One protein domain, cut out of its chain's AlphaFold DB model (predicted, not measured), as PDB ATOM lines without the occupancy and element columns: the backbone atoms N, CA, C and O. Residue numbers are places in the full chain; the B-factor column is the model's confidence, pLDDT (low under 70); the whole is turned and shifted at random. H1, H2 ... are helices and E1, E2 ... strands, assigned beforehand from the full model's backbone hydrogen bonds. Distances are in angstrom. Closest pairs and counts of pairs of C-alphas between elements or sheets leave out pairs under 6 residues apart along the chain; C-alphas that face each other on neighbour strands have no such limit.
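Overview. This is residues 84 to 155 of the 263 residues of an uncharacterized protein of Campylobacter jejuni (UniProt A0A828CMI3). A short ribbon of two parallel strands, E1 and E2, makes the core; H1 and H3 sit side by side at one end of the longest axis, H2 is at the other end, and H4 packs on E1 and H1. The printed part has 72 residues, mostly helix by class, in the order H1, E1, H2, H3, E2, H4. It is compact, with a radius of gyration of the C-alphas of 10.9 A and spans of 30 by 22 by 22 A.

Arrangement. H1, residues 84 to 93, touches H3, residues 121 to 129, the same way at a shallow tilt of 20 degrees; their closest C-alphas, Val 84 and Ile 121, are 6.7 A apart. H1 touches H4, residues 142 to 148, only just about perpendicular at 73 degrees; the closest C-alphas, Arg 88 and Leu 148, are 4.4 A apart. E1, residues 97 to 100, and E2, residues 136 to 139, are parallel neighbours, with N 99 and O 137 within hydrogen-bond range at 2.9 A. H2, residues 103 to 111, touches no helix; the closest C-alphas of H2 and E2, Leu 106 and Tyr 139, are 6.9 A apart. E1, H2, H3 and E2 make a strand-helix-strand unit, two parallel neighbour strands with helices between. O i to N i+4 pairs are within range throughout H1, in 3 of 5 in H2 and H3, and 1 of 3 in H4, which has 3 of 4 O i to N i+3 pairs.

Along the chain. H1 begins at C-alpha 84 (136.041, 241.815, 163.445) and is 14.2 A long; H2 is 14.3 A. H4 ends at C-alpha 148 (129.931, 241.254, 161.878).

Size, cuts and confidence. The printed part has no cut and no long link, and no printed residue is under 70.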
ATOM      1  N   VAL A  84     137.358 241.406 163.957       96.75
ATOM      2  CA  VAL A  84     136.041 241.815 163.445       96.75
ATOM      3  C   VAL A  84     135.990 241.700 161.923       96.75
ATOM      4  O   VAL A  84     135.068 241.088 161.386       96.75
ATOM      5  N   ARG A  85     136.981 242.253 161.216       95.25
ATOM      6  CA  ARG A  85     137.043 242.203 159.748       95.25
ATOM      7  C   ARG A  85     137.131 240.769 159.238       95.25
ATOM      8  O   ARG A  85     136.407 240.396 158.318       95.25
ATOM      9  N   PHE A  86     137.994 239.978 159.864       96.81
ATOM     10  CA  PHE A  86     138.182 238.573 159.541       96.81
ATOM     11  C   PHE A  86     136.895 237.763 159.728       96.81
ATOM     12  O   PHE A  86     136.454 237.070 158.812       96.81
ATOM     13  N   LEU A  87     136.255 237.887 160.893       97.31
ATOM     14  CA  LEU A  87     135.031 237.156 161.207       97.31
ATOM     15  C   LEU A  87     133.842 237.629 160.380       97.31
ATOM     16  O   LEU A  87     133.013 236.799 160.026       97.31
ATOM     17  N   ARG A  88     133.774 238.913 160.014       96.06
ATOM     18  CA  ARG A  88     132.769 239.416 159.071       96.06
ATOM     19  C   ARG A  88     132.872 238.705 157.725       96.06
ATOM     20  O   ARG A  88     131.879 238.154 157.264       96.06
ATOM     21  N   PHE A  89     134.071 238.658 157.142       94.81
ATOM     22  CA  PHE A  89     134.309 237.925 155.896       94.81
ATOM     23  C   PHE A  89     133.948 236.440 156.036       94.81
ATOM     24  O   PHE A  89     133.256 235.881 155.190       94.81
ATOM     25  N   PHE A  90     134.378 235.806 157.129       94.88
ATOM     26  CA  PHE A  90     134.101 234.392 157.371       94.88
ATOM     27  C   PHE A  90     132.600 234.102 157.510       94.88
ATOM     28  O   PHE A  90     132.097 233.139 156.941       94.88
ATOM     29  N   CYS A  91     131.872 234.936 158.250       95.94
ATOM     30  CA  CYS A  91     130.435 234.771 158.449       95.94
ATOM     31  C   CYS A  91     129.641 235.036 157.166       95.94
ATOM     32  O   CYS A  91     128.624 234.386 156.945       95.94
ATOM     33  N   GLU A  92     130.110 235.944 156.310       94.81
ATOM     34  CA  GLU A  92     129.524 236.188 154.990       94.81
ATOM     35  C   GLU A  92     129.706 234.979 154.058       94.81
ATOM     36  O   GLU A  92     128.727 234.515 153.478       94.81
ATOM     37  N   ASP A  93     130.905 234.381 154.004       93.56
ATOM     38  CA  ASP A  93     131.164 233.123 153.274       93.56
ATOM     39  C   ASP A  93     130.274 231.967 153.760       93.56
ATOM     40  O   ASP A  93     129.817 231.130 152.978       93.56
ATOM     41  N   LYS A  94     129.995 231.920 155.067       95.31
ATOM     42  CA  LYS A  94     129.101 230.924 155.668       95.31
ATOM     43  C   LYS A  94     127.624 231.284 155.576       95.31
ATOM     44  O   LYS A  94     126.810 230.491 156.038       95.31
ATOM     45  N   GLU A  95     127.248 232.407 154.969       94.88
ATOM     46  CA  GLU A  95     125.852 232.859 154.916       94.88
ATOM     47  C   GLU A  95     125.211 232.878 156.325       94.88
ATOM     48  O   GLU A  95     124.061 232.482 156.504       94.88
ATOM     49  N   CYS A  96     125.981 233.256 157.353       95.81
ATOM     50  CA  CYS A  96     125.488 233.338 158.727       95.81
ATOM     51  C   CYS A  96     124.374 234.384 158.840       95.81
ATOM     52  O   CYS A  96     124.451 235.471 158.267       95.81
ATOM     53  N   GLU A  97     123.374 234.085 159.662       94.94
ATOM     54  CA  GLU A  97     122.243 234.974 159.915       94.94
ATOM     55  C   GLU A  97     122.418 235.663 161.270       94.94
ATOM     56  O   GLU A  97     122.647 234.999 162.282       94.94
ATOM     57  N   PHE A  98     122.279 236.989 161.313       97.12
ATOM     58  CA  PHE A  98     122.420 237.777 162.541       97.12
ATOM     59  C   PHE A  98     121.106 238.466 162.902       97.12
ATOM     60  O   PHE A  98     120.654 239.387 162.215       97.12
ATOM     61  N   LEU A  99     120.514 238.030 164.012       97.00
ATOM     62  CA  LEU A  99     119.207 238.485 164.471       97.00
ATOM     63  C   LEU A  99     119.317 239.370 165.711       97.00
ATOM     64  O   LEU A  99     119.933 238.999 166.716       97.00
ATOM     65  N   LEU A 100     118.661 240.526 165.649       96.94
ATOM     66  CA  LEU A 100     118.542 241.444 166.774       96.94
ATOM     67  C   LEU A 100     117.298 241.107 167.604       96.94
ATOM     68  O   LEU A 100     116.183 241.059 167.083       96.94
ATOM     69  N   PHE A 101     117.491 240.932 168.909       95.94
ATOM     70  CA  PHE A 101     116.426 240.669 169.879       95.94
ATOM     71  C   PHE A 101     116.520 241.610 171.075       95.94
ATOM     72  O   PHE A 101     117.569 242.191 171.354       95.94
ATOM     73  N   LYS A 102     115.438 241.756 171.841       94.62
ATOM     74  CA  LYS A 102     115.545 242.381 173.162       94.62
ATOM     75  C   LYS A 102     116.305 241.454 174.106       94.62
ATOM     76  O   LYS A 102     116.268 240.234 173.975       94.62
ATOM     77  N   SER A 103     116.982 242.034 175.094       93.50
ATOM     78  CA  SER A 103     117.813 241.273 176.035       93.50
ATOM     79  C   SER A 103     117.042 240.162 176.761       93.50
ATOM     80  O   SER A 103     117.567 239.062 176.899       93.50
ATOM     81  N   TYR A 104     115.782 240.407 177.137       91.06
ATOM     82  CA  TYR A 104     114.889 239.427 177.777       91.06
ATOM     83  C   TYR A 104     114.347 238.335 176.831       91.06
ATOM     84  O   TYR A 104     113.650 237.429 177.282       91.06
ATOM     85  N   GLU A 105     114.606 238.429 175.522       94.50
ATOM     86  CA  GLU A 105     114.208 237.435 174.509       94.50
ATOM     87  C   GLU A 105     115.369 236.501 174.124       94.50
ATOM     88  O   GLU A 105     115.159 235.495 173.445       94.50
ATOM     89  N   LEU A 106     116.604 236.795 174.550       95.25
ATOM     90  CA  LEU A 106     117.780 236.003 174.168       95.25
ATOM     91  C   LEU A 106     117.741 234.575 174.726       95.25
ATOM     92  O   LEU A 106     118.219 233.645 174.078       95.25
ATOM     93  N   SER A 107     117.152 234.363 175.900       93.75
ATOM     94  CA  SER A 107     116.945 233.020 176.453       93.75
ATOM     95  C   SER A 107     115.926 232.208 175.660       93.75
ATOM     96  O   SER A 107     116.134 231.017 175.428       93.75
ATOM     97  N   LEU A 108     114.873 232.852 175.149       95.94
ATOM     98  CA  LEU A 108     113.938 232.220 174.226       95.94
ATOM     99  C   LEU A 108     114.669 231.773 172.955       95.94
ATOM    100  O   LEU A 108     114.441 230.665 172.484       95.94
ATOM    101  N   CYS A 109     115.612 232.569 172.448       96.81
ATOM    102  CA  CYS A 109     116.449 232.171 171.314       96.81
ATOM    103  C   CYS A 109     117.280 230.905 171.620       96.81
ATOM    104  O   CYS A 109     117.392 230.026 170.764       96.81
ATOM    105  N   LYS A 110     117.782 230.733 172.857       96.12
ATOM    106  CA  LYS A 110     118.444 229.479 173.286       96.12
ATOM    107  C   LYS A 110     117.502 228.279 173.239       96.12
ATOM    108  O   LYS A 110     117.943 227.186 172.882       96.12
ATOM    109  N   ALA A 111     116.221 228.472 173.564       97.31
ATOM    110  CA  ALA A 111     115.213 227.418 173.452       97.31
ATOM    111  C   ALA A 111     115.094 226.899 172.014       97.31
ATOM    112  O   ALA A 111     114.900 225.704 171.821       97.31
ATOM    113  N   PHE A 112     115.290 227.763 171.016       97.62
ATOM    114  CA  PHE A 112     115.333 227.418 169.591       97.62
ATOM    115  C   PHE A 112     116.724 227.013 169.085       97.62
ATOM    116  O   PHE A 112     116.931 226.899 167.880       97.62
ATOM    117  N   TYR A 113     117.675 226.750 169.986       96.31
ATOM    118  CA  TYR A 113     119.045 226.355 169.649       96.31
ATOM    119  C   TYR A 113     119.821 227.413 168.849       96.31
ATOM    120  O   TYR A 113     120.825 227.089 168.218       96.31
ATOM    121  N   PHE A 114     119.395 228.680 168.896       96.88
ATOM    122  CA  PHE A 114     120.145 229.772 168.283       96.88
ATOM    123  C   PHE A 114     121.376 230.125 169.115       96.88
ATOM    124  O   PHE A 114     121.400 230.003 170.346       96.88
ATOM    125  N   ASN A 115     122.414 230.599 168.434       97.12
ATOM    126  CA  ASN A 115     123.673 230.952 169.062       97.12
ATOM    127  C   ASN A 115     123.625 232.355 169.660       97.12
ATOM    128  O   ASN A 115     123.631 233.343 168.938       97.12
ATOM    129  N   ILE A 116     123.668 232.462 170.987       97.06
ATOM    130  CA  ILE A 116     123.701 233.777 171.645       97.06
ATOM    131  C   ILE A 116     125.133 234.298 171.726       97.06
ATOM    132  O   ILE A 116     126.005 233.616 172.276       97.06
ATOM    133  N   LEU A 117     125.374 235.485 171.181       97.75
ATOM    134  CA  LEU A 117     126.657 236.179 171.272       97.75
ATOM    135  C   LEU A 117     126.809 236.886 172.626       97.75
ATOM    136  O   LEU A 117     125.838 237.079 173.359       97.75
ATOM    137  N   LYS A 118     128.043 237.249 172.970       96.56
ATOM    138  CA  LYS A 118     128.410 237.919 174.224       96.56
ATOM    139  C   LYS A 118     128.690 239.410 174.054       96.56
ATOM    140  O   LYS A 118     128.930 240.077 175.054       96.56
ATOM    141  N   GLY A 119     128.705 239.920 172.822       96.81
ATOM    142  CA  GLY A 119     129.025 241.325 172.554       96.81
ATOM    143  C   GLY A 119     130.518 241.633 172.638       96.81
ATOM    144  O   GLY A 119     130.908 242.791 172.760       96.81
ATOM    145  N   ASN A 120     131.362 240.603 172.602       97.56
ATOM    146  CA  ASN A 120     132.808 240.736 172.682       97.56
ATOM    147  C   ASN A 120     133.454 239.778 171.680       97.56
ATOM    148  O   ASN A 120     133.266 238.565 171.776       97.56
ATOM    149  N   ILE A 121     134.235 240.325 170.745       97.56
ATOM    150  CA  ILE A 121     134.748 239.556 169.607       97.56
ATOM    151  C   ILE A 121     135.665 238.412 170.040       97.56
ATOM    152  O   ILE A 121     135.594 237.329 169.470       97.56
ATOM    153  N   PHE A 122     136.470 238.609 171.086       97.00
ATOM    154  CA  PHE A 122     137.337 237.564 171.624       97.00
ATOM    155  C   PHE A 122     136.506 236.453 172.272       97.00
ATOM    156  O   PHE A 122     136.750 235.271 172.049       97.00
ATOM    157  N   ALA A 123     135.472 236.815 173.032       97.31
ATOM    158  CA  ALA A 123     134.599 235.843 173.683       97.31
ATOM    159  C   ALA A 123     133.698 235.073 172.695       97.31
ATOM    160  O   ALA A 123     133.271 233.957 173.010       97.31
ATOM    161  N   ASP A 124     133.406 235.663 171.534       98.06
ATOM    162  CA  ASP A 124     132.556 235.091 170.487       98.06
ATOM    163  C   ASP A 124     133.340 234.399 169.359       98.06
ATOM    164  O   ASP A 124     132.746 233.634 168.596       98.06
ATOM    165  N   PHE A 125     134.659 234.613 169.274       98.06
ATOM    166  CA  PHE A 125     135.517 234.142 168.182       98.06
ATOM    167  C   PHE A 125     135.328 232.659 167.871       98.06
ATOM    168  O   PHE A 125     135.011 232.296 166.743       98.06
ATOM    169  N   GLU A 126     135.460 231.803 168.888       96.00
ATOM    170  CA  GLU A 126     135.370 230.349 168.725       96.00
ATOM    171  C   GLU A 126     134.022 229.908 168.160       96.00
ATOM    172  O   GLU A 126     133.939 228.962 167.380       96.00
ATOM    173  N   LYS A 127     132.953 230.607 168.542       96.44
ATOM    174  CA  LYS A 127     131.607 230.290 168.084       96.44
ATOM    175  C   LYS A 127     131.404 230.712 166.628       96.44
ATOM    176  O   LYS A 127     130.800 229.972 165.861       96.44
ATOM    177  N   LEU A 128     131.935 231.875 166.255       97.75
ATOM    178  CA  LEU A 128     131.826 232.425 164.904       97.75
ATOM    179  C   LEU A 128     132.727 231.681 163.907       97.75
ATOM    180  O   LEU A 128     132.299 231.388 162.797       97.75
ATOM    181  N   ILE A 129     133.950 231.308 164.294       96.31
ATOM    182  CA  ILE A 129     134.882 230.615 163.391       96.31
ATOM    183  C   ILE A 129     134.492 229.154 163.132       96.31
ATOM    184  O   ILE A 129     134.821 228.586 162.093       96.31
ATOM    185  N   LYS A 130     133.766 228.534 164.069       95.19
ATOM    186  CA  LYS A 130     133.213 227.178 163.928       95.19
ATOM    187  C   LYS A 130     131.822 227.177 163.279       95.19
ATOM    188  O   LYS A 130     131.206 226.113 163.207       95.19
ATOM    189  N   ALA A 131     131.348 228.335 162.809       96.81
ATOM    190  CA  ALA A 131     130.028 228.471 162.217       96.81
ATOM    191  C   ALA A 131     129.857 227.580 160.980       96.81
ATOM    192  O   ALA A 131     130.718 227.491 160.095       96.81
ATOM    193  N   LYS A 132     128.705 226.928 160.913       95.81
ATOM    194  CA  LYS A 132     128.224 226.186 159.755       95.81
ATOM    195  C   LYS A 132     127.483 227.120 158.809       95.81
ATOM    196  O   LYS A 132     127.061 228.213 159.174       95.81
ATOM    197  N   LYS A 133     127.291 226.637 157.582       95.38
ATOM    198  CA  LYS A 133     126.513 227.355 156.579       95.38
ATOM    199  C   LYS A 133     125.097 227.655 157.099       95.38
ATOM    200  O   LYS A 133     124.412 226.723 157.527       95.38
ATOM    201  N   GLY A 134     124.665 228.913 157.033       93.88
ATOM    202  CA  GLY A 134     123.328 229.347 157.450       93.88
ATOM    203  C   GLY A 134     123.095 229.348 158.963       93.88
ATOM    204  O   GLY A 134     121.944 229.324 159.400       93.88
ATOM    205  N   GLU A 135     124.155 229.297 159.777       95.69
ATOM    206  CA  GLU A 135     124.021 229.281 161.235       95.69
ATOM    207  C   GLU A 135     123.516 230.632 161.768       95.69
ATOM    208  O   GLU A 135     123.911 231.697 161.294       95.69
ATOM    209  N   ILE A 136     122.606 230.576 162.746       96.62
ATOM    210  CA  ILE A 136     121.898 231.749 163.271       96.62
ATOM    211  C   ILE A 136     122.538 232.207 164.576       96.62
ATOM    212  O   ILE A 136     122.589 231.452 165.553       96.62
ATOM    213  N   PHE A 137     122.942 233.471 164.603       97.56
ATOM    214  CA  PHE A 137     123.481 234.173 165.753       97.56
ATOM    215  C   PHE A 137     122.520 235.266 166.222       97.56
ATOM    216  O   PHE A 137     121.929 235.988 165.421       97.56
ATOM    217  N   CYS A 138     122.367 235.411 167.535       97.50
ATOM    218  CA  CYS A 138     121.477 236.393 168.141       97.50
ATOM    219  C   CYS A 138     122.217 237.245 169.167       97.50
ATOM    220  O   CYS A 138     123.022 236.740 169.955       97.50
ATOM    221  N   TYR A 139     121.895 238.535 169.193       97.31
ATOM    222  CA  TYR A 139     122.345 239.447 170.240       97.31
ATOM    223  C   TYR A 139     121.354 240.596 170.440       97.31
ATOM    224  O   TYR A 139     120.382 240.719 169.694       97.31
ATOM    225  N   CYS A 140     121.581 241.421 171.464       95.06
ATOM    226  CA  CYS A 140     120.705 242.546 171.793       95.06
ATOM    227  C   CYS A 140     121.254 243.931 171.443       95.06
ATOM    228  O   CYS A 140     120.517 244.909 171.556       95.06
ATOM    229  N   GLU A 141     122.511 244.031 171.006       95.50
ATOM    230  CA  GLU A 141     123.101 245.300 170.573       95.50
ATOM    231  C   GLU A 141     123.361 245.302 169.070       95.50
ATOM    232  O   GLU A 141     124.241 244.604 168.562       95.50
ATOM    233  N   GLU A 142     122.613 246.147 168.370       94.62
ATOM    234  CA  GLU A 142     122.709 246.333 166.923       94.62
ATOM    235  C   GLU A 142     124.119 246.752 166.487       94.62
ATOM    236  O   GLU A 142     124.670 246.193 165.541       94.62
ATOM    237  N   ASN A 143     124.754 247.666 167.231       94.50
ATOM    238  CA  ASN A 143     126.109 248.141 166.939       94.50
ATOM    239  C   ASN A 143     127.141 247.010 166.904       94.50
ATOM    240  O   ASN A 143     128.086 247.077 166.123       94.50
ATOM    241  N   TYR A 144     126.986 245.986 167.745       96.50
ATOM    242  CA  TYR A 144     127.881 244.835 167.727       96.50
ATOM    243  C   TYR A 144     127.601 243.931 166.525       96.50
ATOM    244  O   TYR A 144     128.529 243.548 165.818       96.50
ATOM    245  N   LEU A 145     126.329 243.639 166.236       96.50
ATOM    246  CA  LEU A 145     125.959 242.800 165.092       96.50
ATOM    247  C   LEU A 145     126.371 243.430 163.754       96.50
ATOM    248  O   LEU A 145     126.912 242.738 162.893       96.50
ATOM    249  N   ASN A 146     126.209 244.745 163.604       94.19
ATOM    250  CA  ASN A 146     126.579 245.485 162.391       94.19
ATOM    251  C   ASN A 146     128.102 245.549 162.153       94.19
ATOM    252  O   ASN A 146     128.547 245.907 161.062       94.19
ATOM    253  N   LYS A 147     128.932 245.180 163.141       94.62
ATOM    254  CA  LYS A 147     130.368 244.945 162.917       94.62
ATOM    255  C   LYS A 147     130.618 243.634 162.162       94.62
ATOM    256  O   LYS A 147     131.565 243.561 161.383       94.62
ATOM    257  N   LEU A 148     129.782 242.620 162.395       95.19
ATOM    258  CA  LEU A 148     129.931 241.254 161.878       95.19
ATOM    259  C   LEU A 148     129.180 241.007 160.566       95.19
ATOM    260  O   LEU A 148     129.501 240.063 159.854       95.19
ATOM    261  N   CYS A 149     128.191 241.832 160.236       92.00
ATOM    262  CA  CYS A 149     127.380 241.686 159.032       92.00
ATOM    263  C   CYS A 149     126.983 243.051 158.461       92.00
ATOM    264  O   CYS A 149     127.039 244.063 159.155       92.00
ATOM    265  N   ALA A 150     126.593 243.088 157.183       81.12
ATOM    266  CA  ALA A 150     126.147 244.327 156.545       81.12
ATOM    267  C   ALA A 150     124.818 244.838 157.127       81.12
ATOM    268  O   ALA A 150     124.654 246.043 157.298       81.12
ATOM    269  N   TYR A 151     123.898 243.922 157.450       75.88
ATOM    270  CA  TYR A 151     122.580 244.243 157.989       75.88
ATOM    271  C   TYR A 151     122.168 243.201 159.025       75.88
ATOM    272  O   TYR A 151     121.745 242.096 158.674       75.88
ATOM    273  N   SER A 152     122.252 243.559 160.306       82.00
ATOM    274  CA  SER A 152     121.500 242.825 161.318       82.00
ATOM    275  C   SER A 152     120.020 243.157 161.162       82.00
ATOM    276  O   SER A 152     119.662 244.283 160.812       82.00
ATOM    277  N   HIS A 153     119.140 242.179 161.361       86.81
ATOM    278  CA  HIS A 153     117.708 242.424 161.225       86.81
ATOM    279  C   HIS A 153     116.933 241.936 162.439       86.81
ATOM    280  O   HIS A 153     117.205 240.892 163.031       86.81
ATOM    281  N   SER A 154     115.942 242.739 162.820       91.75
ATOM    282  CA  SER A 154     114.902 242.305 163.744       91.75
ATOM    283  C   SER A 154     113.913 241.421 162.998       91.75
ATOM    284  O   SER A 154     113.628 241.646 161.820       91.75
ATOM    285  N   LEU A 155     113.346 240.438 163.691       92.81
ATOM    286  CA  LEU A 155     112.294 239.623 163.102       92.81
ATOM    287  C   LEU A 155     111.031 240.453 162.853       92.81
ATOM    288  O   LEU A 155     110.597 241.230 163.715       92.81
TER     289      LEU A 155